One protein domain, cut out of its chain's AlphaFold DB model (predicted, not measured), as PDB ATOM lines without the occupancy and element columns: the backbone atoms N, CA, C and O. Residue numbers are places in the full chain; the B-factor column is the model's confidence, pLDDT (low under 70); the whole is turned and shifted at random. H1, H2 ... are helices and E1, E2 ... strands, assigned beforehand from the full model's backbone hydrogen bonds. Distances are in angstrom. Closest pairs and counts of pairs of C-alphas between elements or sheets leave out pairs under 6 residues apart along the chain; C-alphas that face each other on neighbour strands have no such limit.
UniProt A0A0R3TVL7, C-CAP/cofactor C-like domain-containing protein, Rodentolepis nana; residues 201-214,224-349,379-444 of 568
ATOM      1  N   GLU A 201      13.373 -67.629 110.317       84.00
ATOM      2  CA  GLU A 201      14.464 -68.449 109.798       84.00
ATOM      3  C   GLU A 201      13.949 -69.711 109.088       84.00
ATOM      4  O   GLU A 201      14.329 -69.965 107.944       84.00
ATOM      5  N   SER A 202      13.029 -70.454 109.712       85.38
ATOM      6  CA  SER A 202      12.411 -71.642 109.109       85.38
ATOM      7  C   SER A 202      11.625 -71.286 107.845       85.38
ATOM      8  O   SER A 202      11.765 -71.955 106.823       85.38
ATOM      9  N   CYS A 203      10.880 -70.178 107.854       87.81
ATOM     10  CA  CYS A 203      10.152 -69.693 106.684       87.81
ATOM     11  C   CYS A 203      11.094 -69.292 105.537       87.81
ATOM     12  O   CYS A 203      10.771 -69.520 104.375       87.81
ATOM     13  N   LEU A 204      12.262 -68.715 105.828       87.88
ATOM     14  CA  LEU A 204      13.270 -68.368 104.818       87.88
ATOM     15  C   LEU A 204      13.975 -69.591 104.222       87.88
ATOM     16  O   LEU A 204      14.395 -69.535 103.065       87.88
ATOM     17  N   LEU A 205      14.134 -70.661 105.003       87.19
ATOM     18  CA  LEU A 205      14.804 -71.892 104.574       87.19
ATOM     19  C   LEU A 205      13.854 -72.857 103.858       87.19
ATOM     20  O   LEU A 205      14.214 -73.398 102.816       87.19
ATOM     21  N   ASN A 206      12.660 -73.053 104.413       85.62
ATOM     22  CA  ASN A 206      11.723 -74.097 104.006       85.62
ATOM     23  C   ASN A 206      10.435 -73.543 103.388       85.62
ATOM     24  O   ASN A 206       9.683 -74.315 102.800       85.62
ATOM     25  N   GLY A 207      10.135 -72.250 103.540       86.88
ATOM     26  CA  GLY A 207       8.878 -71.664 103.076       86.88
ATOM     27  C   GLY A 207       8.750 -71.638 101.554       86.88
ATOM     28  O   GLY A 207       9.730 -71.712 100.810       86.88
ATOM     29  N   THR A 208       7.518 -71.498 101.076       88.62
ATOM     30  CA  THR A 208       7.233 -71.412  99.649       88.62
ATOM     31  C   THR A 208       7.447 -70.000  99.114       88.62
ATOM     32  O   THR A 208       6.930 -69.035  99.685       88.62
ATOM     33  N   PRO A 209       8.220 -69.836  98.023       86.62
ATOM     34  CA  PRO A 209       8.468 -68.528  97.443       86.62
ATOM     35  C   PRO A 209       7.196 -67.963  96.803       86.62
ATOM     36  O   PRO A 209       6.489 -68.669  96.088       86.62
ATOM     37  N   ILE A 210       6.935 -66.674  97.021       82.81
ATOM     38  CA  ILE A 210       5.853 -65.933  96.366       82.81
ATOM     39  C   ILE A 210       6.474 -64.937  95.388       82.81
ATOM     40  O   ILE A 210       7.457 -64.266  95.702       82.81
ATOM     41  N   GLN A 211       5.887 -64.803  94.203       75.56
ATOM     42  CA  GLN A 211       6.282 -63.774  93.248       75.56
ATOM     43  C   GLN A 211       5.435 -62.513  93.460       75.56
ATOM     44  O   GLN A 211       4.219 -62.540  93.275       75.56
ATOM     45  N   TRP A 212       6.071 -61.402  93.844       69.62
ATOM     46  CA  TRP A 212       5.451 -60.073  93.834       69.62
ATOM     47  C   TRP A 212       6.144 -59.193  92.793       69.62
ATOM     48  O   TRP A 212       7.294 -58.801  92.980       69.62
ATOM     49  N   GLY A 213       5.429 -58.865  91.716       53.97
ATOM     50  CA  GLY A 213       5.893 -57.946  90.674       53.97
ATOM     51  C   GLY A 213       6.445 -58.617  89.412       53.97
ATOM     52  O   GLY A 213       6.706 -59.818  89.369       53.97
ATOM     53  N   TYR A 214       6.596 -57.807  88.361       44.25
ATOM     54  CA  TYR A 214       7.155 -58.215  87.074       44.25
ATOM     55  C   TYR A 214       8.681 -58.262  87.184       44.25
ATOM     56  O   TYR A 214       9.345 -57.226  87.253       44.25
ATOM     57  N   ARG A 224      22.041 -61.254  94.746       58.38
ATOM     58  CA  ARG A 224      21.018 -60.781  95.699       58.38
ATOM     59  C   ARG A 224      19.649 -60.623  95.037       58.38
ATOM     60  O   ARG A 224      19.190 -59.512  94.804       58.38
ATOM     61  N   ARG A 225      19.009 -61.751  94.718       67.62
ATOM     62  CA  ARG A 225      17.603 -61.764  94.287       67.62
ATOM     63  C   ARG A 225      16.690 -61.465  95.486       67.62
ATOM     64  O   ARG A 225      16.983 -61.981  96.569       67.62
ATOM     65  N   PRO A 226      15.613 -60.675  95.307       72.12
ATOM     66  CA  PRO A 226      14.616 -60.480  96.352       72.12
ATOM     67  C   PRO A 226      14.030 -61.838  96.743       72.12
ATOM     68  O   PRO A 226      13.741 -62.668  95.878       72.12
ATOM     69  N   ARG A 227      13.899 -62.082  98.045       85.19
ATOM     70  CA  ARG A 227      13.341 -63.325  98.582       85.19
ATOM     71  C   ARG A 227      12.046 -63.003  99.284       85.19
ATOM     72  O   ARG A 227      12.063 -62.365 100.329       85.19
ATOM     73  N   ILE A 228      10.940 -63.433  98.700       88.94
ATOM     74  CA  ILE A 228       9.625 -63.328  99.317       88.94
ATOM     75  C   ILE A 228       9.125 -64.749  99.489       88.94
ATOM     76  O   ILE A 228       9.067 -65.500  98.517       88.94
ATOM     77  N   VAL A 229       8.819 -65.124 100.720       90.94
ATOM     78  CA  VAL A 229       8.461 -66.491 101.095       90.94
ATOM     79  C   VAL A 229       7.300 -66.485 102.077       90.94
ATOM     80  O   VAL A 229       7.104 -65.525 102.825       90.94
ATOM     81  N   THR A 230       6.540 -67.570 102.095       91.25
ATOM     82  CA  THR A 230       5.486 -67.805 103.075       91.25
ATOM     83  C   THR A 230       5.542 -69.221 103.618       91.25
ATOM     84  O   THR A 230       5.938 -70.149 102.923       91.25
ATOM     85  N   ASN A 231       5.106 -69.406 104.858       90.12
ATOM     86  CA  ASN A 231       4.964 -70.725 105.464       90.12
ATOM     87  C   ASN A 231       3.523 -71.261 105.398       90.12
ATOM     88  O   ASN A 231       3.252 -72.313 105.960       90.12
ATOM     89  N   VAL A 232       2.594 -70.564 104.726       85.75
ATOM     90  CA  VAL A 232       1.152 -70.891 104.747       85.75
ATOM     91  C   VAL A 232       0.863 -72.357 104.436       85.75
ATOM     92  O   VAL A 232      -0.004 -72.953 105.062       85.75
ATOM     93  N   GLN A 233       1.585 -72.943 103.483       82.81
ATOM     94  CA  GLN A 233       1.372 -74.330 103.062       82.81
ATOM     95  C   GLN A 233       1.923 -75.367 104.051       82.81
ATOM     96  O   GLN A 233       1.573 -76.537 103.966       82.81
ATOM     97  N   GLN A 234       2.783 -74.947 104.976       82.38
ATOM     98  CA  GLN A 234       3.382 -75.794 106.010       82.38
ATOM     99  C   GLN A 234       2.600 -75.742 107.320       82.38
ATOM    100  O   GLN A 234       2.935 -76.455 108.263       82.38
ATOM    101  N   LEU A 235       1.587 -74.875 107.401       84.31
ATOM    102  CA  LEU A 235       0.804 -74.699 108.608       84.31
ATOM    103  C   LEU A 235      -0.247 -75.802 108.738       84.31
ATOM    104  O   LEU A 235      -1.030 -76.020 107.809       84.31
ATOM    105  N   PRO A 236      -0.314 -76.465 109.902       81.69
ATOM    106  CA  PRO A 236      -1.361 -77.436 110.172       81.69
ATOM    107  C   PRO A 236      -2.755 -76.781 110.150       81.69
ATOM    108  O   PRO A 236      -2.898 -75.648 110.622       81.69
ATOM    109  N   PRO A 237      -3.814 -77.470 109.679       73.12
ATOM    110  CA  PRO A 237      -5.163 -76.891 109.579       73.12
ATOM    111  C   PRO A 237      -5.763 -76.447 110.918       73.12
ATOM    112  O   PRO A 237      -6.603 -75.555 110.967       73.12
ATOM    113  N   SER A 238      -5.331 -77.085 112.004       66.75
ATOM    114  CA  SER A 238      -5.733 -76.786 113.382       66.75
ATOM    115  C   SER A 238      -4.990 -75.595 113.987       66.75
ATOM    116  O   SER A 238      -5.363 -75.140 115.067       66.75
ATOM    117  N   THR A 239      -3.959 -75.070 113.312       64.19
ATOM    118  CA  THR A 239      -3.305 -73.849 113.776       64.19
ATOM    119  C   THR A 239      -4.286 -72.701 113.670       64.19
ATOM    120  O   THR A 239      -4.649 -72.249 112.584       64.19
ATOM    121  N   GLY A 240      -4.732 -72.209 114.825       55.25
ATOM    122  CA  GLY A 240      -5.388 -70.917 114.876       55.25
ATOM    123  C   GLY A 240      -4.490 -69.900 114.171       55.25
ATOM    124  O   GLY A 240      -3.273 -69.897 114.357       55.25
ATOM    125  N   PHE A 241      -5.069 -69.014 113.363       53.44
ATOM    126  CA  PHE A 241      -4.335 -67.973 112.629       53.44
ATOM    127  C   PHE A 241      -3.620 -66.944 113.535       53.44
ATOM    128  O   PHE A 241      -3.220 -65.877 113.069       53.44
ATOM    129  N   ARG A 242      -3.438 -67.215 114.836       61.50
ATOM    130  CA  ARG A 242      -2.740 -66.330 115.768       61.50
ATOM    131  C   ARG A 242      -1.233 -66.371 115.539       61.50
ATOM    132  O   ARG A 242      -0.477 -66.945 116.300       61.50
ATOM    133  N   GLY A 243      -0.790 -65.682 114.496       65.25
ATOM    134  CA  GLY A 243       0.612 -65.309 114.311       65.25
ATOM    135  C   GLY A 243       1.482 -66.323 113.584       65.25
ATOM    136  O   GLY A 243       2.488 -65.904 113.022       65.25
ATOM    137  N   ASN A 244       1.053 -67.585 113.502       78.62
ATOM    138  CA  ASN A 244       1.790 -68.657 112.827       78.62
ATOM    139  C   ASN A 244       1.856 -68.456 111.303       78.62
ATOM    140  O   ASN A 244       2.794 -68.903 110.652       78.62
ATOM    141  N   LYS A 245       0.881 -67.743 110.726       87.44
ATOM    142  CA  LYS A 245       0.874 -67.363 109.309       87.44
ATOM    143  C   LYS A 245       1.886 -66.260 109.041       87.44
ATOM    144  O   LYS A 245       1.619 -65.108 109.371       87.44
ATOM    145  N   LEU A 246       2.999 -66.602 108.405       89.06
ATOM    146  CA  LEU A 246       4.125 -65.709 108.171       89.06
ATOM    147  C   LEU A 246       4.351 -65.459 106.675       89.06
ATOM    148  O   LEU A 246       4.275 -66.365 105.835       89.06
ATOM    149  N   VAL A 247       4.655 -64.206 106.352       91.25
ATOM    150  CA  VAL A 247       5.180 -63.794 105.051       91.25
ATOM    151  C   VAL A 247       6.435 -62.966 105.286       91.25
ATOM    152  O   VAL A 247       6.379 -61.913 105.921       91.25
ATOM    153  N   VAL A 248       7.569 -63.433 104.773       91.50
ATOM    154  CA  VAL A 248       8.865 -62.765 104.936       91.50
ATOM    155  C   VAL A 248       9.328 -62.249 103.586       91.50
ATOM    156  O   VAL A 248       9.406 -63.008 102.623       91.50
ATOM    157  N   ALA A 249       9.662 -60.964 103.525       91.50
ATOM    158  CA  ALA A 249      10.256 -60.326 102.363       91.50
ATOM    159  C   ALA A 249      11.642 -59.786 102.730       91.50
ATOM    160  O   ALA A 249      11.773 -58.870 103.538       91.50
ATOM    161  N   GLU A 250      12.692 -60.344 102.137       89.25
ATOM    162  CA  GLU A 250      14.080 -60.012 102.439       89.25
ATOM    163  C   GLU A 250      14.849 -59.532 101.192       89.25
ATOM    164  O   GLU A 250      14.716 -60.083 100.096       89.25
ATOM    165  N   ILE A 251      15.716 -58.528 101.396       88.00
ATOM    166  CA  ILE A 251      16.641 -57.968 100.389       88.00
ATOM    167  C   ILE A 251      15.860 -57.395  99.192       88.00
ATOM    168  O   ILE A 251      16.113 -57.695  98.026       88.00
ATOM    169  N   LEU A 252      14.885 -56.535  99.488       89.19
ATOM    170  CA  LEU A 252      14.170 -55.775  98.465       89.19
ATOM    171  C   LEU A 252      15.006 -54.552  98.080       89.19
ATOM    172  O   LEU A 252      15.318 -53.724  98.928       89.19
ATOM    173  N   HIS A 253      15.382 -54.414  96.814       90.50
ATOM    174  CA  HIS A 253      16.140 -53.254  96.348       90.50
ATOM    175  C   HIS A 253      15.543 -52.708  95.058       90.50
ATOM    176  O   HIS A 253      15.422 -53.450  94.079       90.50
ATOM    177  N   LYS A 254      15.191 -51.415  95.064       88.69
ATOM    178  CA  LYS A 254      14.551 -50.731  93.928       88.69
ATOM    179  C   LYS A 254      13.322 -51.480  93.403       88.69
ATOM    180  O   LYS A 254      13.126 -51.588  92.198       88.69
ATOM    181  N   GLN A 255      12.532 -52.043  94.317       83.88
ATOM    182  CA  GLN A 255      11.329 -52.795  93.975       83.88
ATOM    183  C   GLN A 255      10.088 -51.919  94.119       83.88
ATOM    184  O   GLN A 255       9.993 -51.121  95.050       83.88
ATOM    185  N   PHE A 256       9.130 -52.114  93.218       84.12
ATOM    186  CA  PHE A 256       7.768 -51.614  93.358       84.12
ATOM    187  C   PHE A 256       6.849 -52.817  93.577       84.12
ATOM    188  O   PHE A 256       6.664 -53.634  92.676       84.12
ATOM    189  N   ILE A 257       6.306 -52.950  94.783       84.12
ATOM    190  CA  ILE A 257       5.437 -54.058  95.178       84.12
ATOM    191  C   ILE A 257       4.075 -53.477  95.512       84.12
ATOM    192  O   ILE A 257       3.964 -52.695  96.446       84.12
ATOM    193  N   ALA A 258       3.039 -53.891  94.793       79.81
ATOM    194  CA  ALA A 258       1.654 -53.616  95.150       79.81
ATOM    195  C   ALA A 258       0.883 -54.934  95.123       79.81
ATOM    196  O   ALA A 258       0.682 -55.511  94.056       79.81
ATOM    197  N   CYS A 259       0.515 -55.449  96.298       73.75
ATOM    198  CA  CYS A 259      -0.053 -56.787  96.422       73.75
ATOM    199  C   CYS A 259      -1.316 -56.800  97.285       73.75
ATOM    200  O   CYS A 259      -1.353 -56.236  98.380       73.75
ATOM    201  N   ALA A 260      -2.328 -57.518  96.798       71.75
ATOM    202  CA  ALA A 260      -3.536 -57.869  97.530       71.75
ATOM    203  C   ALA A 260      -3.737 -59.395  97.479       71.75
ATOM    204  O   ALA A 260      -4.618 -59.907  96.795       71.75
ATOM    205  N   SER A 261      -2.868 -60.142  98.170       74.69
ATOM    206  CA  SER A 261      -2.876 -61.612  98.150       74.69
ATOM    207  C   SER A 261      -3.637 -62.224  99.329       74.69
ATOM    208  O   SER A 261      -3.556 -61.751 100.465       74.69
ATOM    209  N   ARG A 262      -4.304 -63.364  99.092       74.69
ATOM    210  CA  ARG A 262      -4.868 -64.222 100.154       74.69
ATOM    211  C   ARG A 262      -3.809 -64.695 101.157       74.69
ATOM    212  O   ARG A 262      -4.122 -64.902 102.331       74.69
ATOM    213  N   PHE A 263      -2.553 -64.815 100.725       80.38
ATOM    214  CA  PHE A 263      -1.437 -65.193 101.593       80.38
ATOM    215  C   PHE A 263      -1.072 -64.091 102.593       80.38
ATOM    216  O   PHE A 263      -0.526 -64.408 103.638       80.38
ATOM    217  N   LEU A 264      -1.446 -62.834 102.334       85.50
ATOM    218  CA  LEU A 264      -1.186 -61.712 103.241       85.50
ATOM    219  C   LEU A 264      -2.325 -61.453 104.239       85.50
ATOM    220  O   LEU A 264      -2.106 -60.880 105.301       85.50
ATOM    221  N   LYS A 265      -3.558 -61.870 103.927       88.19
ATOM    222  CA  LYS A 265      -4.705 -61.638 104.819       88.19
ATOM    223  C   LYS A 265      -4.459 -62.275 106.190       88.19
ATOM    224  O   LYS A 265      -4.239 -63.487 106.260       88.19
ATOM    225  N   ASN A 266      -4.516 -61.470 107.248       88.31
ATOM    226  CA  ASN A 266      -4.306 -61.861 108.646       88.31
ATOM    227  C   ASN A 266      -2.958 -62.568 108.904       88.31
ATOM    228  O   ASN A 266      -2.842 -63.358 109.838       88.31
ATOM    229  N   SER A 267      -1.935 -62.324 108.075       90.00
ATOM    230  CA  SER A 267      -0.582 -62.836 108.317       90.00
ATOM    231  C   SER A 267       0.242 -61.870 109.167       90.00
ATOM    232  O   SER A 267       0.021 -60.656 109.152       90.00
ATOM    233  N   THR A 268       1.237 -62.410 109.861       91.62
ATOM    234  CA  THR A 268       2.412 -61.668 110.319       91.62
ATOM    235  C   THR A 268       3.311 -61.414 109.108       91.62
ATOM    236  O   THR A 268       3.630 -62.348 108.373       91.62
ATOM    237  N   VAL A 269       3.698 -60.164 108.863       93.12
ATOM    238  CA  VAL A 269       4.567 -59.796 107.734       93.12
ATOM    239  C   VAL A 269       5.877 -59.231 108.252       93.12
ATOM    240  O   VAL A 269       5.866 -58.292 109.040       93.12
ATOM    241  N   GLU A 270       7.003 -59.752 107.777       92.94
ATOM    242  CA  GLU A 270       8.325 -59.228 108.115       92.94
ATOM    243  C   GLU A 270       9.058 -58.762 106.858       92.94
ATOM    244  O   GLU A 270       9.384 -59.555 105.974       92.94
ATOM    245  N   ILE A 271       9.317 -57.459 106.775       94.50
ATOM    246  CA  ILE A 271      10.059 -56.836 105.681       94.50
ATOM    247  C   ILE A 271      11.449 -56.491 106.200       94.50
ATOM    248  O   ILE A 271      11.605 -55.634 107.070       94.50
ATOM    249  N   ARG A 272      12.473 -57.140 105.642       92.12
ATOM    250  CA  ARG A 272      13.866 -56.964 106.055       92.12
ATOM    251  C   ARG A 272      14.717 -56.414 104.933       92.12
ATOM    252  O   ARG A 272      14.744 -56.957 103.825       92.12
ATOM    253  N   ARG A 273      15.531 -55.410 105.261       91.00
ATOM    254  CA  ARG A 273      16.556 -54.858 104.362       91.00
ATOM    255  C   ARG A 273      15.962 -54.352 103.043       91.00
ATOM    256  O   ARG A 273      16.566 -54.545 101.988       91.00
ATOM    257  N   ALA A 274      14.782 -53.733 103.089       93.81
ATOM    258  CA  ALA A 274      14.226 -53.042 101.930       93.81
ATOM    259  C   ALA A 274      14.992 -51.734 101.689       93.81
ATOM    260  O   ALA A 274      15.278 -51.007 102.631       93.81
ATOM    261  N   THR A 275      15.387 -51.432 100.457       94.75
ATOM    262  CA  THR A 275      16.148 -50.220 100.123       94.75
ATOM    263  C   THR A 275      15.619 -49.587  98.846       94.75
ATOM    264  O   THR A 275      15.444 -50.283  97.840       94.75
ATOM    265  N   SER A 276      15.383 -48.273  98.865       94.44
ATOM    266  CA  SER A 276      14.894 -47.512  97.704       94.44
ATOM    267  C   SER A 276      13.663 -48.145  97.051       94.44
ATOM    268  O   SER A 276      13.585 -48.216  95.828       94.44
ATOM    269  N   SER A 277      12.757 -48.703  97.858       91.81
ATOM    270  CA  SER A 277      11.622 -49.502  97.386       91.81
ATOM    271  C   SER A 277      10.288 -48.851  97.752       91.81
ATOM    272  O   SER A 277      10.173 -48.146  98.753       91.81
ATOM    273  N   PHE A 278       9.275 -49.123  96.938       91.25
ATOM    274  CA  PHE A 278       7.894 -48.715  97.160       91.25
ATOM    275  C   PHE A 278       7.061 -49.968  97.410       91.25
ATOM    276  O   PHE A 278       6.971 -50.831  96.538       91.25
ATOM    277  N   ILE A 279       6.494 -50.100  98.604       91.81
ATOM    278  CA  ILE A 279       5.808 -51.318  99.038       91.81
ATOM    279  C   ILE A 279       4.394 -50.954  99.482       91.81
ATOM    280  O   ILE A 279       4.225 -50.172 100.407       91.81
ATOM    281  N   TYR A 280       3.388 -51.551  98.849       91.81
ATOM    282  CA  TYR A 280       1.966 -51.357  99.111       91.81
ATOM    283  C   TYR A 280       1.325 -52.711  99.433       91.81
ATOM    284  O   TYR A 280       1.107 -53.540  98.545       91.81
ATOM    285  N   LEU A 281       1.018 -52.944 100.710       91.62
ATOM    286  CA  LEU A 281       0.348 -54.153 101.200       91.62
ATOM    287  C   LEU A 281      -1.066 -53.797 101.655       91.62
ATOM    288  O   LEU A 281      -1.318 -53.610 102.840       91.62
ATOM    289  N   LEU A 282      -1.996 -53.663 100.709       90.31
ATOM    290  CA  LEU A 282      -3.337 -53.120 100.959       90.31
ATOM    291  C   LEU A 282      -4.335 -54.212 101.366       90.31
ATOM    292  O   LEU A 282      -5.336 -54.438 100.691       90.31
ATOM    293  N   VAL A 283      -4.047 -54.915 102.460       90.25
ATOM    294  CA  VAL A 283      -4.886 -55.981 103.038       90.25
ATOM    295  C   VAL A 283      -4.890 -55.875 104.568       90.25
ATOM    296  O   VAL A 283      -3.988 -55.241 105.112       90.25
ATOM    297  N   PRO A 284      -5.855 -56.481 105.284       92.69
ATOM    298  CA  PRO A 284      -5.768 -56.578 106.736       92.69
ATOM    299  C   PRO A 284      -4.613 -57.513 107.119       92.69
ATOM    300  O   PRO A 284      -4.519 -58.642 106.625       92.69
ATOM    301  N   LEU A 285      -3.732 -57.027 107.986       93.31
ATOM    302  CA  LEU A 285      -2.541 -57.712 108.484       93.31
ATOM    303  C   LEU A 285      -2.684 -57.932 109.991       93.31
ATOM    304  O   LEU A 285      -3.322 -57.140 110.680       93.31
ATOM    305  N   ARG A 286      -2.059 -58.981 110.531       90.50
ATOM    306  CA  ARG A 286      -2.081 -59.218 111.982       90.50
ATOM    307  C   ARG A 286      -1.021 -58.374 112.690       90.50
ATOM    308  O   ARG A 286      -1.329 -57.551 113.549       90.50
ATOM    309  N   CYS A 287       0.231 -58.595 112.306       91.56
ATOM    310  CA  CYS A 287       1.404 -57.884 112.803       91.56
ATOM    311  C   CYS A 287       2.326 -57.568 111.630       91.56
ATOM    312  O   CYS A 287       2.390 -58.339 110.670       91.56
ATOM    313  N   VAL A 288       3.072 -56.471 111.723       95.25
ATOM    314  CA  VAL A 288       4.081 -56.119 110.721       95.25
ATOM    315  C   VAL A 288       5.378 -55.736 111.410       95.25
ATOM    316  O   VAL A 288       5.364 -54.933 112.337       95.25
ATOM    317  N   ALA A 289       6.488 -56.290 110.938       93.94
ATOM    318  CA  ALA A 289       7.829 -55.952 111.381       93.94
ATOM    319  C   ALA A 289       8.642 -55.384 110.215       93.94
ATOM    320  O   ALA A 289       8.776 -56.015 109.166       93.94
ATOM    321  N   LEU A 290       9.179 -54.182 110.403       95.75
ATOM    322  CA  LEU A 290      10.065 -53.506 109.463       95.75
ATOM    323  C   LEU A 290      11.470 -53.473 110.067       95.75
ATOM    324  O   LEU A 290      11.705 -52.779 111.055       95.75
ATOM    325  N   ASP A 291      12.396 -54.227 109.480       92.25
ATOM    326  CA  ASP A 291      13.790 -54.315 109.925       92.25
ATOM    327  C   ASP A 291      14.731 -53.769 108.851       92.25
ATOM    328  O   ASP A 291      14.729 -54.231 107.705       92.25
ATOM    329  N   ARG A 292      15.590 -52.811 109.211       92.69
ATOM    330  CA  ARG A 292      16.657 -52.298 108.332       92.69
ATOM    331  C   ARG A 292      16.164 -51.764 106.988       92.69
ATOM    332  O   ARG A 292      16.862 -51.896 105.978       92.69
ATOM    333  N   CYS A 293      14.970 -51.178 106.951       95.81
ATOM    334  CA  CYS A 293      14.438 -50.556 105.742       95.81
ATOM    335  C   CYS A 293      15.058 -49.165 105.542       95.81
ATOM    336  O   CYS A 293      15.241 -48.423 106.504       95.81
ATOM    337  N   ARG A 294      15.434 -48.821 104.307       96.75
ATOM    338  CA  ARG A 294      16.171 -47.594 103.971       96.75
ATOM    339  C   ARG A 294      15.567 -46.885 102.767       96.75
ATOM    340  O   ARG A 294      15.295 -47.541 101.760       96.75
ATOM    341  N   ASN A 295      15.413 -45.565 102.826       97.19
ATOM    342  CA  ASN A 295      15.001 -44.742 101.681       97.19
ATOM    343  C   ASN A 295      13.739 -45.282 100.970       97.19
ATOM    344  O   ASN A 295      13.698 -45.365  99.745       97.19
ATOM    345  N   SER A 296      12.764 -45.802 101.719       96.69
ATOM    346  CA  SER A 296      11.637 -46.573 101.171       96.69
ATOM    347  C   SER A 296      10.296 -45.981 101.590       96.69
ATOM    348  O   SER A 296      10.157 -45.449 102.688       96.69
ATOM    349  N   THR A 297       9.292 -46.098 100.721       95.88
ATOM    350  CA  THR A 297       7.901 -45.746 101.045       95.88
ATOM    351  C   THR A 297       7.107 -47.027 101.236       95.88
ATOM    352  O   THR A 297       7.023 -47.847 100.321       95.88
ATOM    353  N   ILE A 298       6.547 -47.215 102.426       96.56
ATOM    354  CA  ILE A 298       5.859 -48.440 102.826       96.56
ATOM    355  C   ILE A 298       4.441 -48.079 103.261       96.56
ATOM    356  O   ILE A 298       4.234 -47.407 104.268       96.56
ATOM    357  N   VAL A 299       3.458 -48.539 102.497       95.38
ATOM    358  CA  VAL A 299       2.033 -48.336 102.747       95.38
ATOM    359  C   VAL A 299       1.409 -49.670 103.114       95.38
ATOM    360  O   VAL A 299       1.455 -50.633 102.347       95.38
ATOM    361  N   LEU A 300       0.818 -49.724 104.298       95.81
ATOM    362  CA  LEU A 300       0.224 -50.921 104.869       95.81
ATOM    363  C   LEU A 300      -1.287 -50.738 104.993       95.81
ATOM    364  O   LEU A 300      -1.791 -49.651 105.283       95.81
ATOM    365  N   GLY A 301      -2.019 -51.826 104.787       93.56
ATOM    366  CA  GLY A 301      -3.393 -51.937 105.235       93.56
ATOM    367  C   GLY A 301      -3.477 -52.036 106.765       93.56
ATOM    368  O   GLY A 301      -2.450 -52.077 107.446       93.56
ATOM    369  N   PRO A 302      -4.704 -52.046 107.310       96.00
ATOM    370  CA  PRO A 302      -4.969 -52.150 108.741       96.00
ATOM    371  C   PRO A 302      -4.213 -53.296 109.416       96.00
ATOM    372  O   PRO A 302      -4.373 -54.456 109.039       96.00
ATOM    373  N   VAL A 303      -3.408 -52.960 110.423       95.62
ATOM    374  CA  VAL A 303      -2.664 -53.901 111.264       95.62
ATOM    375  C   VAL A 303      -3.422 -54.094 112.579       95.62
ATOM    376  O   VAL A 303      -3.538 -53.173 113.387       95.62
ATOM    377  N   GLU A 304      -3.935 -55.303 112.795       92.44
ATOM    378  CA  GLU A 304      -4.795 -55.658 113.932       92.44
ATOM    379  C   GLU A 304      -4.107 -55.456 115.294       92.44
ATOM    380  O   GLU A 304      -4.734 -54.981 116.244       92.44
ATOM    381  N   SER A 305      -2.823 -55.826 115.394       89.31
ATOM    382  CA  SER A 305      -2.089 -55.870 116.662       89.31
ATOM    383  C   SER A 305      -0.943 -54.862 116.728       89.31
ATOM    384  O   SER A 305      -1.066 -53.845 117.405       89.31
ATOM    385  N   THR A 306       0.199 -55.134 116.091       90.62
ATOM    386  CA  THR A 306       1.409 -54.328 116.310       90.62
ATOM    387  C   THR A 306       2.217 -54.132 115.035       90.62
ATOM    388  O   THR A 306       2.495 -55.087 114.308       90.62
ATOM    389  N   LEU A 307       2.645 -52.889 114.819       95.25
ATOM    390  CA  LEU A 307       3.681 -52.494 113.873       95.25
ATOM    391  C   LEU A 307       4.996 -52.254 114.629       95.25
ATOM    392  O   LEU A 307       5.071 -51.361 115.477       95.25
ATOM    393  N   THR A 308       6.032 -53.033 114.331       93.62
ATOM    394  CA  THR A 308       7.380 -52.854 114.882       93.62
ATOM    395  C   THR A 308       8.319 -52.287 113.824       93.62
ATOM    396  O   THR A 308       8.334 -52.732 112.678       93.62
ATOM    397  N   ILE A 309       9.097 -51.275 114.201       94.50
ATOM    398  CA  ILE A 309      10.022 -50.570 113.313       94.50
ATOM    399  C   ILE A 309      11.401 -50.559 113.971       94.50
ATOM    400  O   ILE A 309      11.573 -49.981 115.044       94.50
ATOM    401  N   THR A 310      12.372 -51.200 113.323       90.88
ATOM    402  CA  THR A 310      13.707 -51.454 113.877       90.88
ATOM    403  C   THR A 310      14.794 -51.091 112.866       90.88
ATOM    404  O   THR A 310      14.767 -51.580 111.737       90.88
ATOM    405  N   ASP A 311      15.767 -50.261 113.266       88.38
ATOM    406  CA  ASP A 311      16.917 -49.846 112.427       88.38
ATOM    407  C   ASP A 311      16.498 -49.327 111.036       88.38
ATOM    408  O   ASP A 311      17.183 -49.536 110.030       88.38
ATOM    409  N   CYS A 312      15.332 -48.678 110.953       94.25
ATOM    410  CA  CYS A 312      14.832 -48.090 109.714       94.25
ATOM    411  C   CYS A 312      15.331 -46.648 109.558       94.25
ATOM    412  O   CYS A 312      15.428 -45.901 110.531       94.25
ATOM    413  N   GLU A 313      15.633 -46.245 108.326       96.12
ATOM    414  CA  GLU A 313      16.226 -44.943 108.012       96.12
ATOM    415  C   GLU A 313      15.612 -44.334 106.746       96.12
ATOM    416  O   GLU A 313      15.417 -45.037 105.757       96.12
ATOM    417  N   ASP A 314      15.327 -43.030 106.746       97.25
ATOM    418  CA  ASP A 314      14.803 -42.308 105.571       97.25
ATOM    419  C   ASP A 314      13.540 -42.960 104.974       97.25
ATOM    420  O   ASP A 314      13.394 -43.075 103.757       97.25
ATOM    421  N   CYS A 315      12.644 -43.486 105.812       97.88
ATOM    422  CA  CYS A 315      11.434 -44.165 105.342       97.88
ATOM    423  C   CYS A 315      10.170 -43.350 105.614       97.88
ATOM    424  O   CYS A 315      10.005 -42.752 106.679       97.88
ATOM    425  N   VAL A 316       9.237 -43.410 104.665       97.56
ATOM    426  CA  VAL A 316       7.857 -42.951 104.849       97.56
ATOM    427  C   VAL A 316       6.995 -44.182 105.078       97.56
ATOM    428  O   VAL A 316       6.938 -45.063 104.220       97.56
ATOM    429  N   ILE A 317       6.344 -44.269 106.235       97.94
ATOM    430  CA  ILE A 317       5.520 -45.417 106.613       97.94
ATOM    431  C   ILE A 317       4.098 -44.931 106.866       97.94
ATOM    432  O   ILE A 317       3.861 -44.042 107.681       97.94
ATOM    433  N   ILE A 318       3.143 -45.523 106.158       97.06
ATOM    434  CA  ILE A 318       1.728 -45.159 106.212       97.06
ATOM    435  C   ILE A 318       0.953 -46.397 106.636       97.06
ATOM    436  O   ILE A 318       0.903 -47.371 105.884       97.06
ATOM    437  N   ALA A 319       0.379 -46.385 107.837       96.69
ATOM    438  CA  ALA A 319      -0.257 -47.575 108.391       96.69
ATOM    439  C   ALA A 319      -1.369 -47.233 109.398       96.69
ATOM    440  O   ALA A 319      -1.117 -46.532 110.381       96.69
ATOM    441  N   PRO A 320      -2.582 -47.778 109.222       96.75
ATOM    442  CA  PRO A 320      -3.518 -47.957 110.319       96.75
ATOM    443  C   PRO A 320      -3.045 -49.141 111.162       96.75
ATOM    444  O   PRO A 320      -2.847 -50.231 110.635       96.75
ATOM    445  N   THR A 321      -2.837 -48.950 112.458       95.88
ATOM    446  CA  THR A 321      -2.287 -49.994 113.328       95.88
ATOM    447  C   THR A 321      -2.682 -49.749 114.768       95.88
ATOM    448  O   THR A 321      -2.645 -48.617 115.235       95.88
ATOM    449  N   ARG A 322      -3.023 -50.801 115.510       93.00
ATOM    450  CA  ARG A 322      -3.411 -50.642 116.916       93.00
ATOM    451  C   ARG A 322      -2.292 -50.097 117.787       93.00
ATOM    452  O   ARG A 322      -2.529 -49.225 118.621       93.00
ATOM    453  N   ARG A 323      -1.087 -50.630 117.592       90.56
ATOM    454  CA  ARG A 323       0.122 -50.305 118.348       90.56
ATOM    455  C   ARG A 323       1.294 -50.088 117.403       90.56
ATOM    456  O   ARG A 323       1.448 -50.812 116.419       90.56
ATOM    457  N   VAL A 324       2.160 -49.138 117.749       92.88
ATOM    458  CA  VAL A 324       3.443 -48.908 117.074       92.88
ATOM    459  C   VAL A 324       4.573 -48.949 118.088       92.88
ATOM    460  O   VAL A 324       4.472 -48.324 119.143       92.88
ATOM    461  N   VAL A 325       5.644 -49.671 117.768       89.50
ATOM    462  CA  VAL A 325       6.880 -49.710 118.559       89.50
ATOM    463  C   VAL A 325       8.062 -49.389 117.654       89.50
ATOM    464  O   VAL A 325       8.240 -50.036 116.625       89.50
ATOM    465  N   ILE A 326       8.865 -48.399 118.042       88.50
ATOM    466  CA  ILE A 326       9.973 -47.865 117.245       88.50
ATOM    467  C   ILE A 326      11.265 -47.968 118.046       88.50
ATOM    468  O   ILE A 326      11.338 -47.505 119.189       88.50
ATOM    469  N   TRP A 327      12.294 -48.542 117.432       83.75
ATOM    470  CA  TRP A 327      13.612 -48.709 118.031       83.75
ATOM    471  C   TRP A 327      14.731 -48.414 117.038       83.75
ATOM    472  O   TRP A 327      14.682 -48.843 115.880       83.75
ATOM    473  N   ALA A 328      15.768 -47.731 117.530       84.81
ATOM    474  CA  ALA A 328      17.015 -47.456 116.818       84.81
ATOM    475  C   ALA A 328      16.814 -46.951 115.376       84.81
ATOM    476  O   ALA A 328      17.576 -47.314 114.485       84.81
ATOM    477  N   SER A 329      15.759 -46.176 115.129       89.56
ATOM    478  CA  SER A 329      15.361 -45.742 113.789       89.56
ATOM    479  C   SER A 329      15.513 -44.235 113.639       89.56
ATOM    480  O   SER A 329      15.420 -43.506 114.621       89.56
ATOM    481  N   ARG A 330      15.739 -43.747 112.419       93.19
ATOM    482  CA  ARG A 330      15.993 -42.320 112.203       93.19
ATOM    483  C   ARG A 330      15.372 -41.751 110.944       93.19
ATOM    484  O   ARG A 330      15.273 -42.457 109.943       93.19
ATOM    485  N   ARG A 331      15.016 -40.465 110.980       94.94
ATOM    486  CA  ARG A 331      14.449 -39.732 109.835       94.94
ATOM    487  C   ARG A 331      13.281 -40.498 109.216       94.94
ATOM    488  O   ARG A 331      13.280 -40.847 108.036       94.94
ATOM    489  N   LEU A 332      12.313 -40.843 110.062       97.56
ATOM    490  CA  LEU A 332      11.098 -41.534 109.648       97.56
ATOM    491  C   LEU A 332       9.944 -40.547 109.581       97.56
ATOM    492  O   LEU A 332       9.799 -39.723 110.473       97.56
ATOM    493  N   THR A 333       9.085 -40.671 108.575       97.31
ATOM    494  CA  THR A 333       7.787 -39.981 108.550       97.31
ATOM    495  C   THR A 333       6.674 -41.011 108.659       97.31
ATOM    496  O   THR A 333       6.549 -41.885 107.803       97.31
ATOM    497  N   LEU A 334       5.880 -40.934 109.724       98.00
ATOM    498  CA  LEU A 334       4.868 -41.919 110.086       98.00
ATOM    499  C   LEU A 334       3.468 -41.311 109.980       98.00
ATOM    500  O   LEU A 334       3.104 -40.450 110.777       98.00
ATOM    501  N   HIS A 335       2.666 -41.792 109.032       96.94
ATOM    502  CA  HIS A 335       1.252 -41.435 108.902       96.94
ATOM    503  C   HIS A 335       0.387 -42.523 109.539       96.94
ATOM    504  O   HIS A 335       0.250 -43.612 108.973       96.94
ATOM    505  N   LEU A 336      -0.184 -42.245 110.715       97.06
ATOM    506  CA  LEU A 336      -0.773 -43.278 111.573       97.06
ATOM    507  C   LEU A 336      -2.245 -43.027 111.931       97.06
ATOM    508  O   LEU A 336      -2.673 -41.908 112.221       97.06
ATOM    509  N   LEU A 337      -3.019 -44.114 111.921       96.19
ATOM    510  CA  LEU A 337      -4.242 -44.262 112.708       96.19
ATOM    511  C   LEU A 337      -3.884 -45.242 113.818       96.19
ATOM    512  O   LEU A 337      -3.613 -46.403 113.519       96.19
ATOM    513  N   CYS A 338      -3.819 -44.759 115.056       94.31
ATOM    514  CA  CYS A 338      -3.317 -45.520 116.189       94.31
ATOM    515  C   CYS A 338      -4.181 -45.264 117.435       94.31
ATOM    516  O   CYS A 338      -4.035 -44.210 118.053       94.31
ATOM    517  N   PRO A 339      -5.067 -46.193 117.837       92.69
ATOM    518  CA  PRO A 339      -5.899 -46.051 119.032       92.69
ATOM    519  C   PRO A 339      -5.107 -46.171 120.344       92.69
ATOM    520  O   PRO A 339      -5.642 -45.887 121.413       92.69
ATOM    521  N   THR A 340      -3.822 -46.530 120.281       89.44
ATOM    522  CA  THR A 340      -2.888 -46.445 121.412       89.44
ATOM    523  C   THR A 340      -1.786 -45.416 121.144       89.44
ATOM    524  O   THR A 340      -1.558 -44.995 120.012       89.44
ATOM    525  N   ARG A 341      -1.083 -44.982 122.192       90.44
ATOM    526  CA  ARG A 341       0.046 -44.047 122.058       90.44
ATOM    527  C   ARG A 341       1.268 -44.766 121.449       90.44
ATOM    528  O   ARG A 341       1.696 -45.760 122.041       90.44
ATOM    529  N   PRO A 342       1.865 -44.287 120.336       92.44
ATOM    530  CA  PRO A 342       3.077 -44.884 119.763       92.44
ATOM    531  C   PRO A 342       4.235 -44.946 120.767       92.44
ATOM    532  O   PRO A 342       4.456 -43.991 121.506       92.44
ATOM    533  N   LEU A 343       4.993 -46.044 120.793       87.25
ATOM    534  CA  LEU A 343       6.099 -46.250 121.734       87.25
ATOM    535  C   LEU A 343       7.454 -46.063 121.042       87.25
ATOM    536  O   LEU A 343       7.792 -46.799 120.117       87.25
ATOM    537  N   LEU A 344       8.249 -45.115 121.528       85.31
ATOM    538  CA  LEU A 344       9.631 -44.861 121.125       85.31
ATOM    539  C   LEU A 344      10.556 -45.418 122.202       85.31
ATOM    540  O   LEU A 344      10.625 -44.889 123.310       85.31
ATOM    541  N   LEU A 345      11.277 -46.480 121.879       82.12
ATOM    542  CA  LEU A 345      12.264 -47.070 122.768       82.12
ATOM    543  C   LEU A 345      13.613 -46.353 122.561       82.12
ATOM    544  O   LEU A 345      14.083 -46.233 121.432       82.12
ATOM    545  N   GLN A 346      14.234 -45.861 123.629       73.94
ATOM    546  CA  GLN A 346      15.453 -45.054 123.602       73.94
ATOM    547  C   GLN A 346      16.566 -45.735 124.400       73.94
ATOM    548  O   GLN A 346      16.397 -46.086 125.570       73.94
ATOM    549  N   THR A 347      17.728 -45.916 123.772       65.56
ATOM    550  CA  THR A 347      18.939 -46.360 124.474       65.56
ATOM    551  C   THR A 347      19.510 -45.216 125.308       65.56
ATOM    552  O   THR A 347      19.426 -44.054 124.916       65.56
ATOM    553  N   ALA A 348      20.086 -45.530 126.471       53.25
ATOM    554  CA  ALA A 348      20.780 -44.530 127.278       53.25
ATOM    555  C   ALA A 348      21.918 -43.906 126.453       53.25
ATOM    556  O   ALA A 348      22.780 -44.620 125.932       53.25
ATOM    557  N   THR A 349      21.915 -42.581 126.321       51.22
ATOM    558  CA  THR A 349      23.005 -41.876 125.647       51.22
ATOM    559  C   THR A 349      24.201 -41.802 126.600       51.22
ATOM    560  O   THR A 349      24.091 -41.349 127.734       51.22
ATOM    561  N   LEU A 379      22.581 -46.418 119.129       60.59
ATOM    562  CA  LEU A 379      21.352 -46.957 118.531       60.59
ATOM    563  C   LEU A 379      20.101 -46.305 119.156       60.59
ATOM    564  O   LEU A 379      19.437 -46.899 120.003       60.59
ATOM    565  N   SER A 380      19.819 -45.061 118.796       73.69
ATOM    566  CA  SER A 380      18.778 -44.214 119.379       73.69
ATOM    567  C   SER A 380      17.838 -43.717 118.289       73.69
ATOM    568  O   SER A 380      18.191 -43.730 117.109       73.69
ATOM    569  N   ASN A 381      16.618 -43.355 118.687       84.88
ATOM    570  CA  ASN A 381      15.658 -42.772 117.763       84.88
ATOM    571  C   ASN A 381      15.996 -41.296 117.515       84.88
ATOM    572  O   ASN A 381      16.304 -40.573 118.462       84.88
ATOM    573  N   GLU A 382      15.911 -40.859 116.260       89.81
ATOM    574  CA  GLU A 382      16.287 -39.505 115.824       89.81
ATOM    575  C   GLU A 382      15.345 -39.028 114.708       89.81
ATOM    576  O   GLU A 382      15.054 -39.785 113.782       89.81
ATOM    577  N   ASP A 383      14.871 -37.783 114.762       92.12
ATOM    578  CA  ASP A 383      14.041 -37.179 113.706       92.12
ATOM    579  C   ASP A 383      12.819 -38.029 113.285       92.12
ATOM    580  O   ASP A 383      12.549 -38.243 112.099       92.12
ATOM    581  N   ILE A 384      12.069 -38.559 114.255       95.31
ATOM    582  CA  ILE A 384      10.821 -39.286 113.983       95.31
ATOM    583  C   ILE A 384       9.661 -38.295 113.848       95.31
ATOM    584  O   ILE A 384       9.241 -37.668 114.817       95.31
ATOM    585  N   VAL A 385       9.101 -38.163 112.655       96.56
ATOM    586  CA  VAL A 385       7.998 -37.245 112.364       96.56
ATOM    587  C   VAL A 385       6.674 -38.006 112.351       96.56
ATOM    588  O   VAL A 385       6.511 -38.956 111.587       96.56
ATOM    589  N   PHE A 386       5.708 -37.578 113.160       97.31
ATOM    590  CA  PHE A 386       4.359 -38.147 113.201       97.31
ATOM    591  C   PHE A 386       3.354 -37.266 112.456       97.31
ATOM    592  O   PHE A 386       3.384 -36.040 112.553       97.31
ATOM    593  N   ALA A 387       2.431 -37.893 111.734       95.81
ATOM    594  CA  ALA A 387       1.375 -37.241 110.974       95.81
ATOM    595  C   ALA A 387       0.072 -38.058 111.049       95.81
ATOM    596  O   ALA A 387       0.118 -39.284 111.222       95.81
ATOM    597  N   PRO A 388      -1.101 -37.423 110.873       94.94
ATOM    598  CA  PRO A 388      -2.351 -38.163 110.827       94.94
ATOM    599  C   PRO A 388      -2.397 -39.047 109.573       94.94
ATOM    600  O   PRO A 388      -1.928 -38.665 108.493       94.94
ATOM    601  N   PHE A 389      -2.980 -40.239 109.706       92.62
ATOM    602  CA  PHE A 389      -3.258 -41.096 108.557       92.62
ATOM    603  C   PHE A 389      -4.266 -40.435 107.622       92.62
ATOM    604  O   PHE A 389      -5.352 -40.030 108.034       92.62
ATOM    605  N   HIS A 390      -3.906 -40.350 106.343       84.19
ATOM    606  CA  HIS A 390      -4.737 -39.709 105.332       84.19
ATOM    607  C   HIS A 390      -4.499 -40.316 103.955       84.19
ATOM    608  O   HIS A 390      -4.083 -39.662 102.994       84.19
ATOM    609  N   THR A 391      -4.756 -41.615 103.892       83.06
ATOM    610  CA  THR A 391      -4.733 -42.400 102.667       83.06
ATOM    611  C   THR A 391      -6.067 -43.118 102.540       83.06
ATOM    612  O   THR A 391      -6.641 -43.550 103.534       83.06
ATOM    613  N   ASN A 392      -6.581 -43.242 101.319       78.62
ATOM    614  CA  ASN A 392      -7.848 -43.914 101.066       78.62
ATOM    615  C   ASN A 392      -7.705 -44.905  99.911       78.62
ATOM    616  O   ASN A 392      -7.054 -44.611  98.910       78.62
ATOM    617  N   TYR A 393      -8.329 -46.070 100.052       82.31
ATOM    618  CA  TYR A 393      -8.473 -47.064  98.993       82.31
ATOM    619  C   TYR A 393      -9.808 -47.808  99.168       82.31
ATOM    620  O   TYR A 393     -10.377 -47.780 100.259       82.31
ATOM    621  N   PRO A 394     -10.339 -48.462  98.121       79.62
ATOM    622  CA  PRO A 394     -11.740 -48.904  98.088       79.62
ATOM    623  C   PRO A 394     -12.147 -49.827  99.239       79.62
ATOM    624  O   PRO A 394     -13.188 -49.619  99.853       79.62
ATOM    625  N   GLU A 395     -11.283 -50.786  99.573       83.62
ATOM    626  CA  GLU A 395     -11.523 -51.786 100.618       83.62
ATOM    627  C   GLU A 395     -11.137 -51.312 102.031       83.62
ATOM    628  O   GLU A 395     -11.276 -52.072 102.986       83.62
ATOM    629  N   LEU A 396     -10.649 -50.074 102.205       87.19
ATOM    630  CA  LEU A 396     -10.083 -49.616 103.480       87.19
ATOM    631  C   LEU A 396     -11.072 -49.759 104.640       87.19
ATOM    632  O   LEU A 396     -10.689 -50.243 105.699       87.19
ATOM    633  N   ARG A 397     -12.341 -49.386 104.435       88.88
ATOM    634  CA  ARG A 397     -13.381 -49.520 105.467       88.88
ATOM    635  C   ARG A 397     -13.561 -50.973 105.891       88.88
ATOM    636  O   ARG A 397     -13.452 -51.279 107.069       88.88
ATOM    637  N   HIS A 398     -13.743 -51.862 104.919       89.88
ATOM    638  CA  HIS A 398     -13.882 -53.287 105.187       89.88
ATOM    639  C   HIS A 398     -12.645 -53.859 105.896       89.88
ATOM    640  O   HIS A 398     -12.761 -54.676 106.805       89.88
ATOM    641  N   HIS A 399     -11.447 -53.418 105.511       92.81
ATOM    642  CA  HIS A 399     -10.211 -53.860 106.143       92.81
ATOM    643  C   HIS A 399     -10.054 -53.334 107.578       92.81
ATOM    644  O   HIS A 399      -9.519 -54.061 108.412       92.81
ATOM    645  N   LEU A 400     -10.509 -52.111 107.881       93.94
ATOM    646  CA  LEU A 400     -10.511 -51.563 109.244       93.94
ATOM    647  C   LEU A 400     -11.447 -52.372 110.143       93.94
ATOM    648  O   LEU A 400     -11.029 -52.785 111.222       93.94
ATOM    649  N   ASP A 401     -12.648 -52.691 109.647       93.12
ATOM    650  CA  ASP A 401     -13.614 -53.536 110.355       93.12
ATOM    651  C   ASP A 401     -13.024 -54.932 110.630       93.12
ATOM    652  O   ASP A 401     -13.137 -55.465 111.732       93.12
ATOM    653  N   LYS A 402     -12.320 -55.519 109.650       91.94
ATOM    654  CA  LYS A 402     -11.648 -56.823 109.806       91.94
ATOM    655  C   LYS A 402     -10.467 -56.803 110.777       91.94
ATOM    656  O   LYS A 402     -10.185 -57.838 111.373       91.94
ATOM    657  N   ALA A 403      -9.788 -55.667 110.924       92.31
ATOM    658  CA  ALA A 403      -8.698 -55.474 111.882       92.31
ATOM    659  C   ALA A 403      -9.179 -54.941 113.247       92.31
ATOM    660  O   ALA A 403      -8.358 -54.700 114.138       92.31
ATOM    661  N   PHE A 404     -10.495 -54.756 113.416       94.25
ATOM    662  CA  PHE A 404     -11.130 -54.201 114.613       94.25
ATOM    663  C   PHE A 404     -10.597 -52.810 114.996       94.25
ATOM    664  O   PHE A 404     -10.390 -52.523 116.172       94.25
ATOM    665  N   LEU A 405     -10.308 -51.945 114.022       94.25
ATOM    666  CA  LEU A 405      -9.825 -50.584 114.277       94.25
ATOM    667  C   LEU A 405     -10.959 -49.568 114.110       94.25
ATOM    668  O   LEU A 405     -11.484 -49.405 113.009       94.25
ATOM    669  N   ASP A 406     -11.284 -48.837 115.178       91.62
ATOM    670  CA  ASP A 406     -12.211 -47.704 115.112       91.62
ATOM    671  C   ASP A 406     -11.521 -46.502 114.448       91.62
ATOM    672  O   ASP A 406     -10.449 -46.061 114.872       91.62
ATOM    673  N   CYS A 407     -12.138 -45.949 113.404       90.44
ATOM    674  CA  CYS A 407     -11.599 -44.799 112.685       90.44
ATOM    675  C   CYS A 407     -11.599 -43.501 113.508       90.44
ATOM    676  O   CYS A 407     -10.868 -42.575 113.161       90.44
ATOM    677  N   ASN A 408     -12.381 -43.426 114.588       89.19
ATOM    678  CA  ASN A 408     -12.532 -42.225 115.411       89.19
ATOM    679  C   ASN A 408     -11.585 -42.185 116.614       89.19
ATOM    680  O   ASN A 408     -11.482 -41.149 117.274       89.19
ATOM    681  N   VAL A 409     -10.894 -43.286 116.916       90.88
ATOM    682  CA  VAL A 409      -9.988 -43.373 118.065       90.88
ATOM    683  C   VAL A 409      -8.552 -43.257 117.583       90.88
ATOM    684  O   VAL A 409      -8.023 -44.161 116.936       90.88
ATOM    685  N   ASN A 410      -7.900 -42.134 117.889       92.44
ATOM    686  CA  ASN A 410      -6.549 -41.888 117.407       92.44
ATOM    687  C   ASN A 410      -5.702 -41.073 118.400       92.44
ATOM    688  O   ASN A 410      -6.114 -40.011 118.858       92.44
ATOM    689  N   TYR A 411      -4.505 -41.574 118.699       92.94
ATOM    690  CA  TYR A 411      -3.507 -41.012 119.615       92.94
ATOM    691  C   TYR A 411      -2.102 -40.976 118.983       92.94
ATOM    692  O   TYR A 411      -1.088 -40.964 119.688       92.94
ATOM    693  N   TRP A 412      -2.037 -40.984 117.646       94.12
ATOM    694  CA  TRP A 412      -0.812 -40.867 116.847       94.12
ATOM    695  C   TRP A 412       0.072 -39.665 117.221       94.12
ATOM    696  O   TRP A 412       1.291 -39.747 117.102       94.12
ATOM    697  N   ASP A 413      -0.534 -38.572 117.684       93.62
ATOM    698  CA  ASP A 413       0.084 -37.294 118.051       93.62
ATOM    699  C   ASP A 413       0.676 -37.282 119.469       93.62
ATOM    700  O   ASP A 413       1.314 -36.311 119.874       93.62
ATOM    701  N   LYS A 414       0.476 -38.359 120.240       90.81
ATOM    702  CA  LYS A 414       0.913 -38.469 121.639       90.81
ATOM    703  C   LYS A 414       1.881 -39.632 121.828       90.81
ATOM    704  O   LYS A 414       1.581 -40.532 122.621       90.81
ATOM    705  N   PRO A 415       3.044 -39.659 121.160       89.69
ATOM    706  CA  PRO A 415       3.998 -40.733 121.366       89.69
ATOM    707  C   PRO A 415       4.525 -40.755 122.814       89.69
ATOM    708  O   PRO A 415       4.406 -39.795 123.584       89.69
ATOM    709  N   LEU A 416       5.051 -41.904 123.217       84.31
ATOM    710  CA  LEU A 416       5.640 -42.169 124.523       84.31
ATOM    711  C   LEU A 416       7.107 -42.524 124.334       84.31
ATOM    712  O   LEU A 416       7.420 -43.472 123.620       84.31
ATOM    713  N   LEU A 417       7.992 -41.801 125.012       79.62
ATOM    714  CA  LEU A 417       9.419 -42.102 125.042       79.62
ATOM    715  C   LEU A 417       9.739 -43.005 126.242       79.62
ATOM    716  O   LEU A 417       9.364 -42.689 127.369       79.62
ATOM    717  N   PHE A 418      10.429 -44.118 126.006       72.38
ATOM    718  CA  PHE A 418      10.810 -45.117 127.011       72.38
ATOM    719  C   PHE A 418      12.324 -45.362 126.945       72.38
ATOM    720  O   PHE A 418      12.793 -45.875 125.940       72.38
ATOM    721  N   GLY A 419      13.108 -45.027 127.980       63.59
ATOM    722  CA  GLY A 419      14.574 -45.184 127.942       63.59
ATOM    723  C   GLY A 419      15.324 -44.592 129.141       63.59
ATOM    724  O   GLY A 419      14.702 -44.008 130.023       63.59
ATOM    725  N   GLY A 420      16.654 -44.755 129.180       48.97
ATOM    726  CA  GLY A 420      17.517 -44.566 130.369       48.97
ATOM    727  C   GLY A 420      17.423 -43.226 131.115       48.97
ATOM    728  O   GLY A 420      17.660 -43.191 132.322       48.97
ATOM    729  N   ASP A 421      17.001 -42.157 130.439       44.75
ATOM    730  CA  ASP A 421      16.898 -40.814 131.025       44.75
ATOM    731  C   ASP A 421      15.492 -40.510 131.584       44.75
ATOM    732  O   ASP A 421      15.328 -39.591 132.389       44.75
ATOM    733  N   PHE A 422      14.486 -41.325 131.234       48.09
ATOM    734  CA  PHE A 422      13.101 -41.208 131.719       48.09
ATOM    735  C   PHE A 422      13.000 -41.349 133.244       48.09
ATOM    736  O   PHE A 422      12.130 -40.752 133.870       48.09
ATOM    737  N   TRP A 423      13.900 -42.127 133.853       47.41
ATOM    738  CA  TRP A 423      13.894 -42.382 135.296       47.41
ATOM    739  C   TRP A 423      14.675 -41.344 136.108       47.41
ATOM    740  O   TRP A 423      14.434 -41.221 137.306       47.41
ATOM    741  N   ARG A 424      15.623 -40.622 135.487       40.22
ATOM    742  CA  ARG A 424      16.509 -39.673 136.190       40.22
ATOM    743  C   ARG A 424      15.987 -38.240 136.175       40.22
ATOM    744  O   ARG A 424      16.209 -37.526 137.147       40.22
ATOM    745  N   SER A 425      15.262 -37.839 135.133       38.12
ATOM    746  CA  SER A 425      14.589 -36.538 135.090       38.12
ATOM    747  C   SER A 425      13.117 -36.710 135.434       38.12
ATOM    748  O   SER A 425      12.289 -36.953 134.562       38.12
ATOM    749  N   GLY A 426      12.772 -36.547 136.711       36.88
ATOM    750  CA  GLY A 426      11.390 -36.520 137.208       36.88
ATOM    751  C   GLY A 426      10.540 -35.343 136.704       36.88
ATOM    752  O   GLY A 426       9.556 -34.991 137.344       36.88
ATOM    753  N   THR A 427      10.889 -34.717 135.581       35.78
ATOM    754  CA  THR A 427      10.235 -33.509 135.081       35.78
ATOM    755  C   THR A 427      10.285 -33.421 133.557       35.78
ATOM    756  O   THR A 427      11.347 -33.250 132.961       35.78
ATOM    757  N   SER A 428       9.083 -33.378 132.979       36.94
ATOM    758  CA  SER A 428       8.693 -32.680 131.747       36.94
ATOM    759  C   SER A 428       8.995 -33.296 130.373       36.94
ATOM    760  O   SER A 428      10.061 -33.830 130.083       36.94
ATOM    761  N   GLU A 429       8.019 -33.100 129.487       47.25
ATOM    762  CA  GLU A 429       7.993 -33.356 128.039       47.25
ATOM    763  C   GLU A 429       9.137 -32.665 127.250       47.25
ATOM    764  O   GLU A 429       9.264 -32.855 126.039       47.25
ATOM    765  N   HIS A 430      10.012 -31.911 127.928       39.78
ATOM    766  CA  HIS A 430      11.097 -31.115 127.352       39.78
ATOM    767  C   HIS A 430      12.349 -31.908 126.942       39.78
ATOM    768  O   HIS A 430      13.200 -31.349 126.260       39.78
ATOM    769  N   ASN A 431      12.464 -33.202 127.271       45.22
ATOM    770  CA  ASN A 431      13.608 -34.032 126.844       45.22
ATOM    771  C   ASN A 431      13.391 -34.749 125.489       45.22
ATOM    772  O   ASN A 431      14.112 -35.682 125.148       45.22
ATOM    773  N   SER A 432      12.369 -34.341 124.727       57.34
ATOM    774  CA  SER A 432      12.038 -34.870 123.391       57.34
ATOM    775  C   SER A 432      12.754 -34.152 122.239       57.34
ATOM    776  O   SER A 432      12.630 -34.583 121.090       57.34
ATOM    777  N   ILE A 433      13.500 -33.077 122.531       61.75
ATOM    778  CA  ILE A 433      14.148 -32.217 121.532       61.75
ATOM    779  C   ILE A 433      15.066 -33.066 120.636       61.75
ATOM    780  O   ILE A 433      16.071 -33.604 121.092       61.75
ATOM    781  N   GLY A 434      14.690 -33.201 119.361       71.69
ATOM    782  CA  GLY A 434      15.440 -33.937 118.334       71.69
ATOM    783  C   GLY A 434      15.095 -35.426 118.180       71.69
ATOM    784  O   GLY A 434      15.537 -36.053 117.221       71.69
ATOM    785  N   VAL A 435      14.283 -36.017 119.065       85.94
ATOM    786  CA  VAL A 435      13.886 -37.435 118.933       85.94
ATOM    787  C   VAL A 435      12.669 -37.581 118.029       85.94
ATOM    788  O   VAL A 435      12.641 -38.444 117.151       85.94
ATOM    789  N   TRP A 436      11.644 -36.760 118.251       91.50
ATOM    790  CA  TRP A 436      10.429 -36.793 117.452       91.50
ATOM    791  C   TRP A 436       9.776 -35.415 117.337       91.50
ATOM    792  O   TRP A 436      10.008 -34.530 118.157       91.50
ATOM    793  N   SER A 437       8.951 -35.236 116.310       93.81
ATOM    794  CA  SER A 437       8.154 -34.029 116.083       93.81
ATOM    795  C   SER A 437       6.844 -34.368 115.366       93.81
ATOM    796  O   SER A 437       6.648 -35.490 114.894       93.81
ATOM    797  N   LEU A 438       5.920 -33.409 115.300       95.44
ATOM    798  CA  LEU A 438       4.722 -33.520 114.470       95.44
ATOM    799  C   LEU A 438       4.989 -32.875 113.111       95.44
ATOM    800  O   LEU A 438       5.611 -31.814 113.039       95.44
ATOM    801  N   LEU A 439       4.493 -33.487 112.037       95.00
ATOM    802  CA  LEU A 439       4.576 -32.907 110.701       95.00
ATOM    803  C   LEU A 439       3.788 -31.588 110.682       95.00
ATOM    804  O   LEU A 439       2.590 -31.626 110.978       95.00
ATOM    805  N   PRO A 440       4.391 -30.443 110.315       94.44
ATOM    806  CA  PRO A 440       3.662 -29.184 110.229       94.44
ATOM    807  C   PRO A 440       2.458 -29.300 109.277       94.44
ATOM    808  O   PRO A 440       2.607 -29.863 108.185       94.44
ATOM    809  N   PRO A 441       1.268 -28.784 109.637       92.25
ATOM    810  CA  PRO A 441       0.083 -28.828 108.774       92.25
ATOM    811  C   PRO A 441       0.317 -28.242 107.369       92.25
ATOM    812  O   PRO A 441      -0.228 -28.722 106.373       92.25
ATOM    813  N   GLU A 442       1.186 -27.240 107.254       87.75
ATOM    814  CA  GLU A 442       1.569 -26.589 105.997       87.75
ATOM    815  C   GLU A 442       2.383 -27.512 105.085       87.75
ATOM    816  O   GLU A 442       2.314 -27.389 103.859       87.75
ATOM    817  N   SER A 443       3.108 -28.463 105.672       89.38
ATOM    818  CA  SER A 443       3.879 -29.499 104.981       89.38
ATOM    819  C   SER A 443       3.097 -30.805 104.819       89.38
ATOM    820  O   SER A 443       3.607 -31.760 104.239       89.38
ATOM    821  N   PHE A 444       1.858 -30.869 105.312       90.06
ATOM    822  CA  PHE A 444       1.017 -32.052 105.201       90.06
ATOM    823  C   PHE A 444       0.378 -32.165 103.814       90.06
ATOM    824  O   PHE A 444      -0.469 -31.345 103.440       90.06
TER     825      PHE A 444
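AT A GLANCE: This is residues 201 to 214, 224 to 349 and 379 to 444 of the 568 residues of the protein "C-CAP/cofactor C-like domain-containing protein" of Rodentolepis nana (UniProt A0A0R3TVL7). The chain winds as a solenoid of stacked turns, a flattened coil with two walls of strands: E2, E4, E6, E8, the second part of E9, E11 and E13 form one, and E3, E5, E7, the first part of E9, E10, E12 and E14 the other. H1 and E1 lie at one end of the coil, H3 lies near the other end, where residues 423 to 428 stick out, and H2 lies off one side. The printed part has 206 residues, with under half of them in named elements; these run H1, E1 to E12, H2, E13, H3, E14, and the class is mostly strand. The single branched sheet is mixed, antiparallel between E1 and E2 and otherwise parallel. The whole is compact, with a radius of gyration of the C-alphas of 17.2 A, and spans 53 by 37 by 35 A.

IN THESE COORDINATES: H1, residues 201 to 206, begins at C-alpha 201, (14.464, -68.449, 109.798). Then come E1, 227 to 230; E2, 246 to 250; E3, 256 to 259; E4, 268 to 272; E5, 278 to 281; E6, 285 to 291, 16.7 A long; E7, 297 to 300; and E8, 303 to 310, 16.8 A long. E9, 313 to 327, bends by 155 degrees at residue 321. E10, 330 to 337, is 20.3 A long; E11 is 343 to 346; E12, 382 to 388, is 19.3 A long. H2, 396 to 402, E13, 416 to 419, H3, 429 to 432, and E14, 436 to 438, follow; E14 ends at C-alpha 438, (4.722, -33.520, 114.470).

HOW THE PARTS SIT: E1 and E2 are an antiparallel hairpin, with N 229 and O 248 2.9 A apart. Parallel pairs include E2 and E4, N 249 to O 270 2.8 A; E5 and E7, N 299 to O 279 2.8 A; and E12 and E14, N 437 to O 384 2.9 A. E9 is staggered, pairing with E10 over residues 313 to 320, N 317 to O 333 2.9 A, and with E8 over 321 to 327, N 325 to O 307 2.9 A. H1 is on the sheet at a height of 8.5 A, only just over E1, with 3 C-alphas falling on it; the closest C-alphas are those of Cys 203 and Thr 230, 6.2 A. H2 and H3 only graze the sheet. Every O i to N i+4 pair is within hydrogen-bond range in H1 and H2; H3 is too short for one.

THE WHOLE: Tyr 214 and Gly 426 have the C-alphas farthest apart, 54.8 A. Residues 215 to 223 and 350 to 378 are not printed; the gaps between C-alphas are 16.5 A and 8.9 A. The links E1 to E2 and H2 to E13 are long. Mean pLDDT of the printed part is 84.3; residues 419 to 433 are among those under 70.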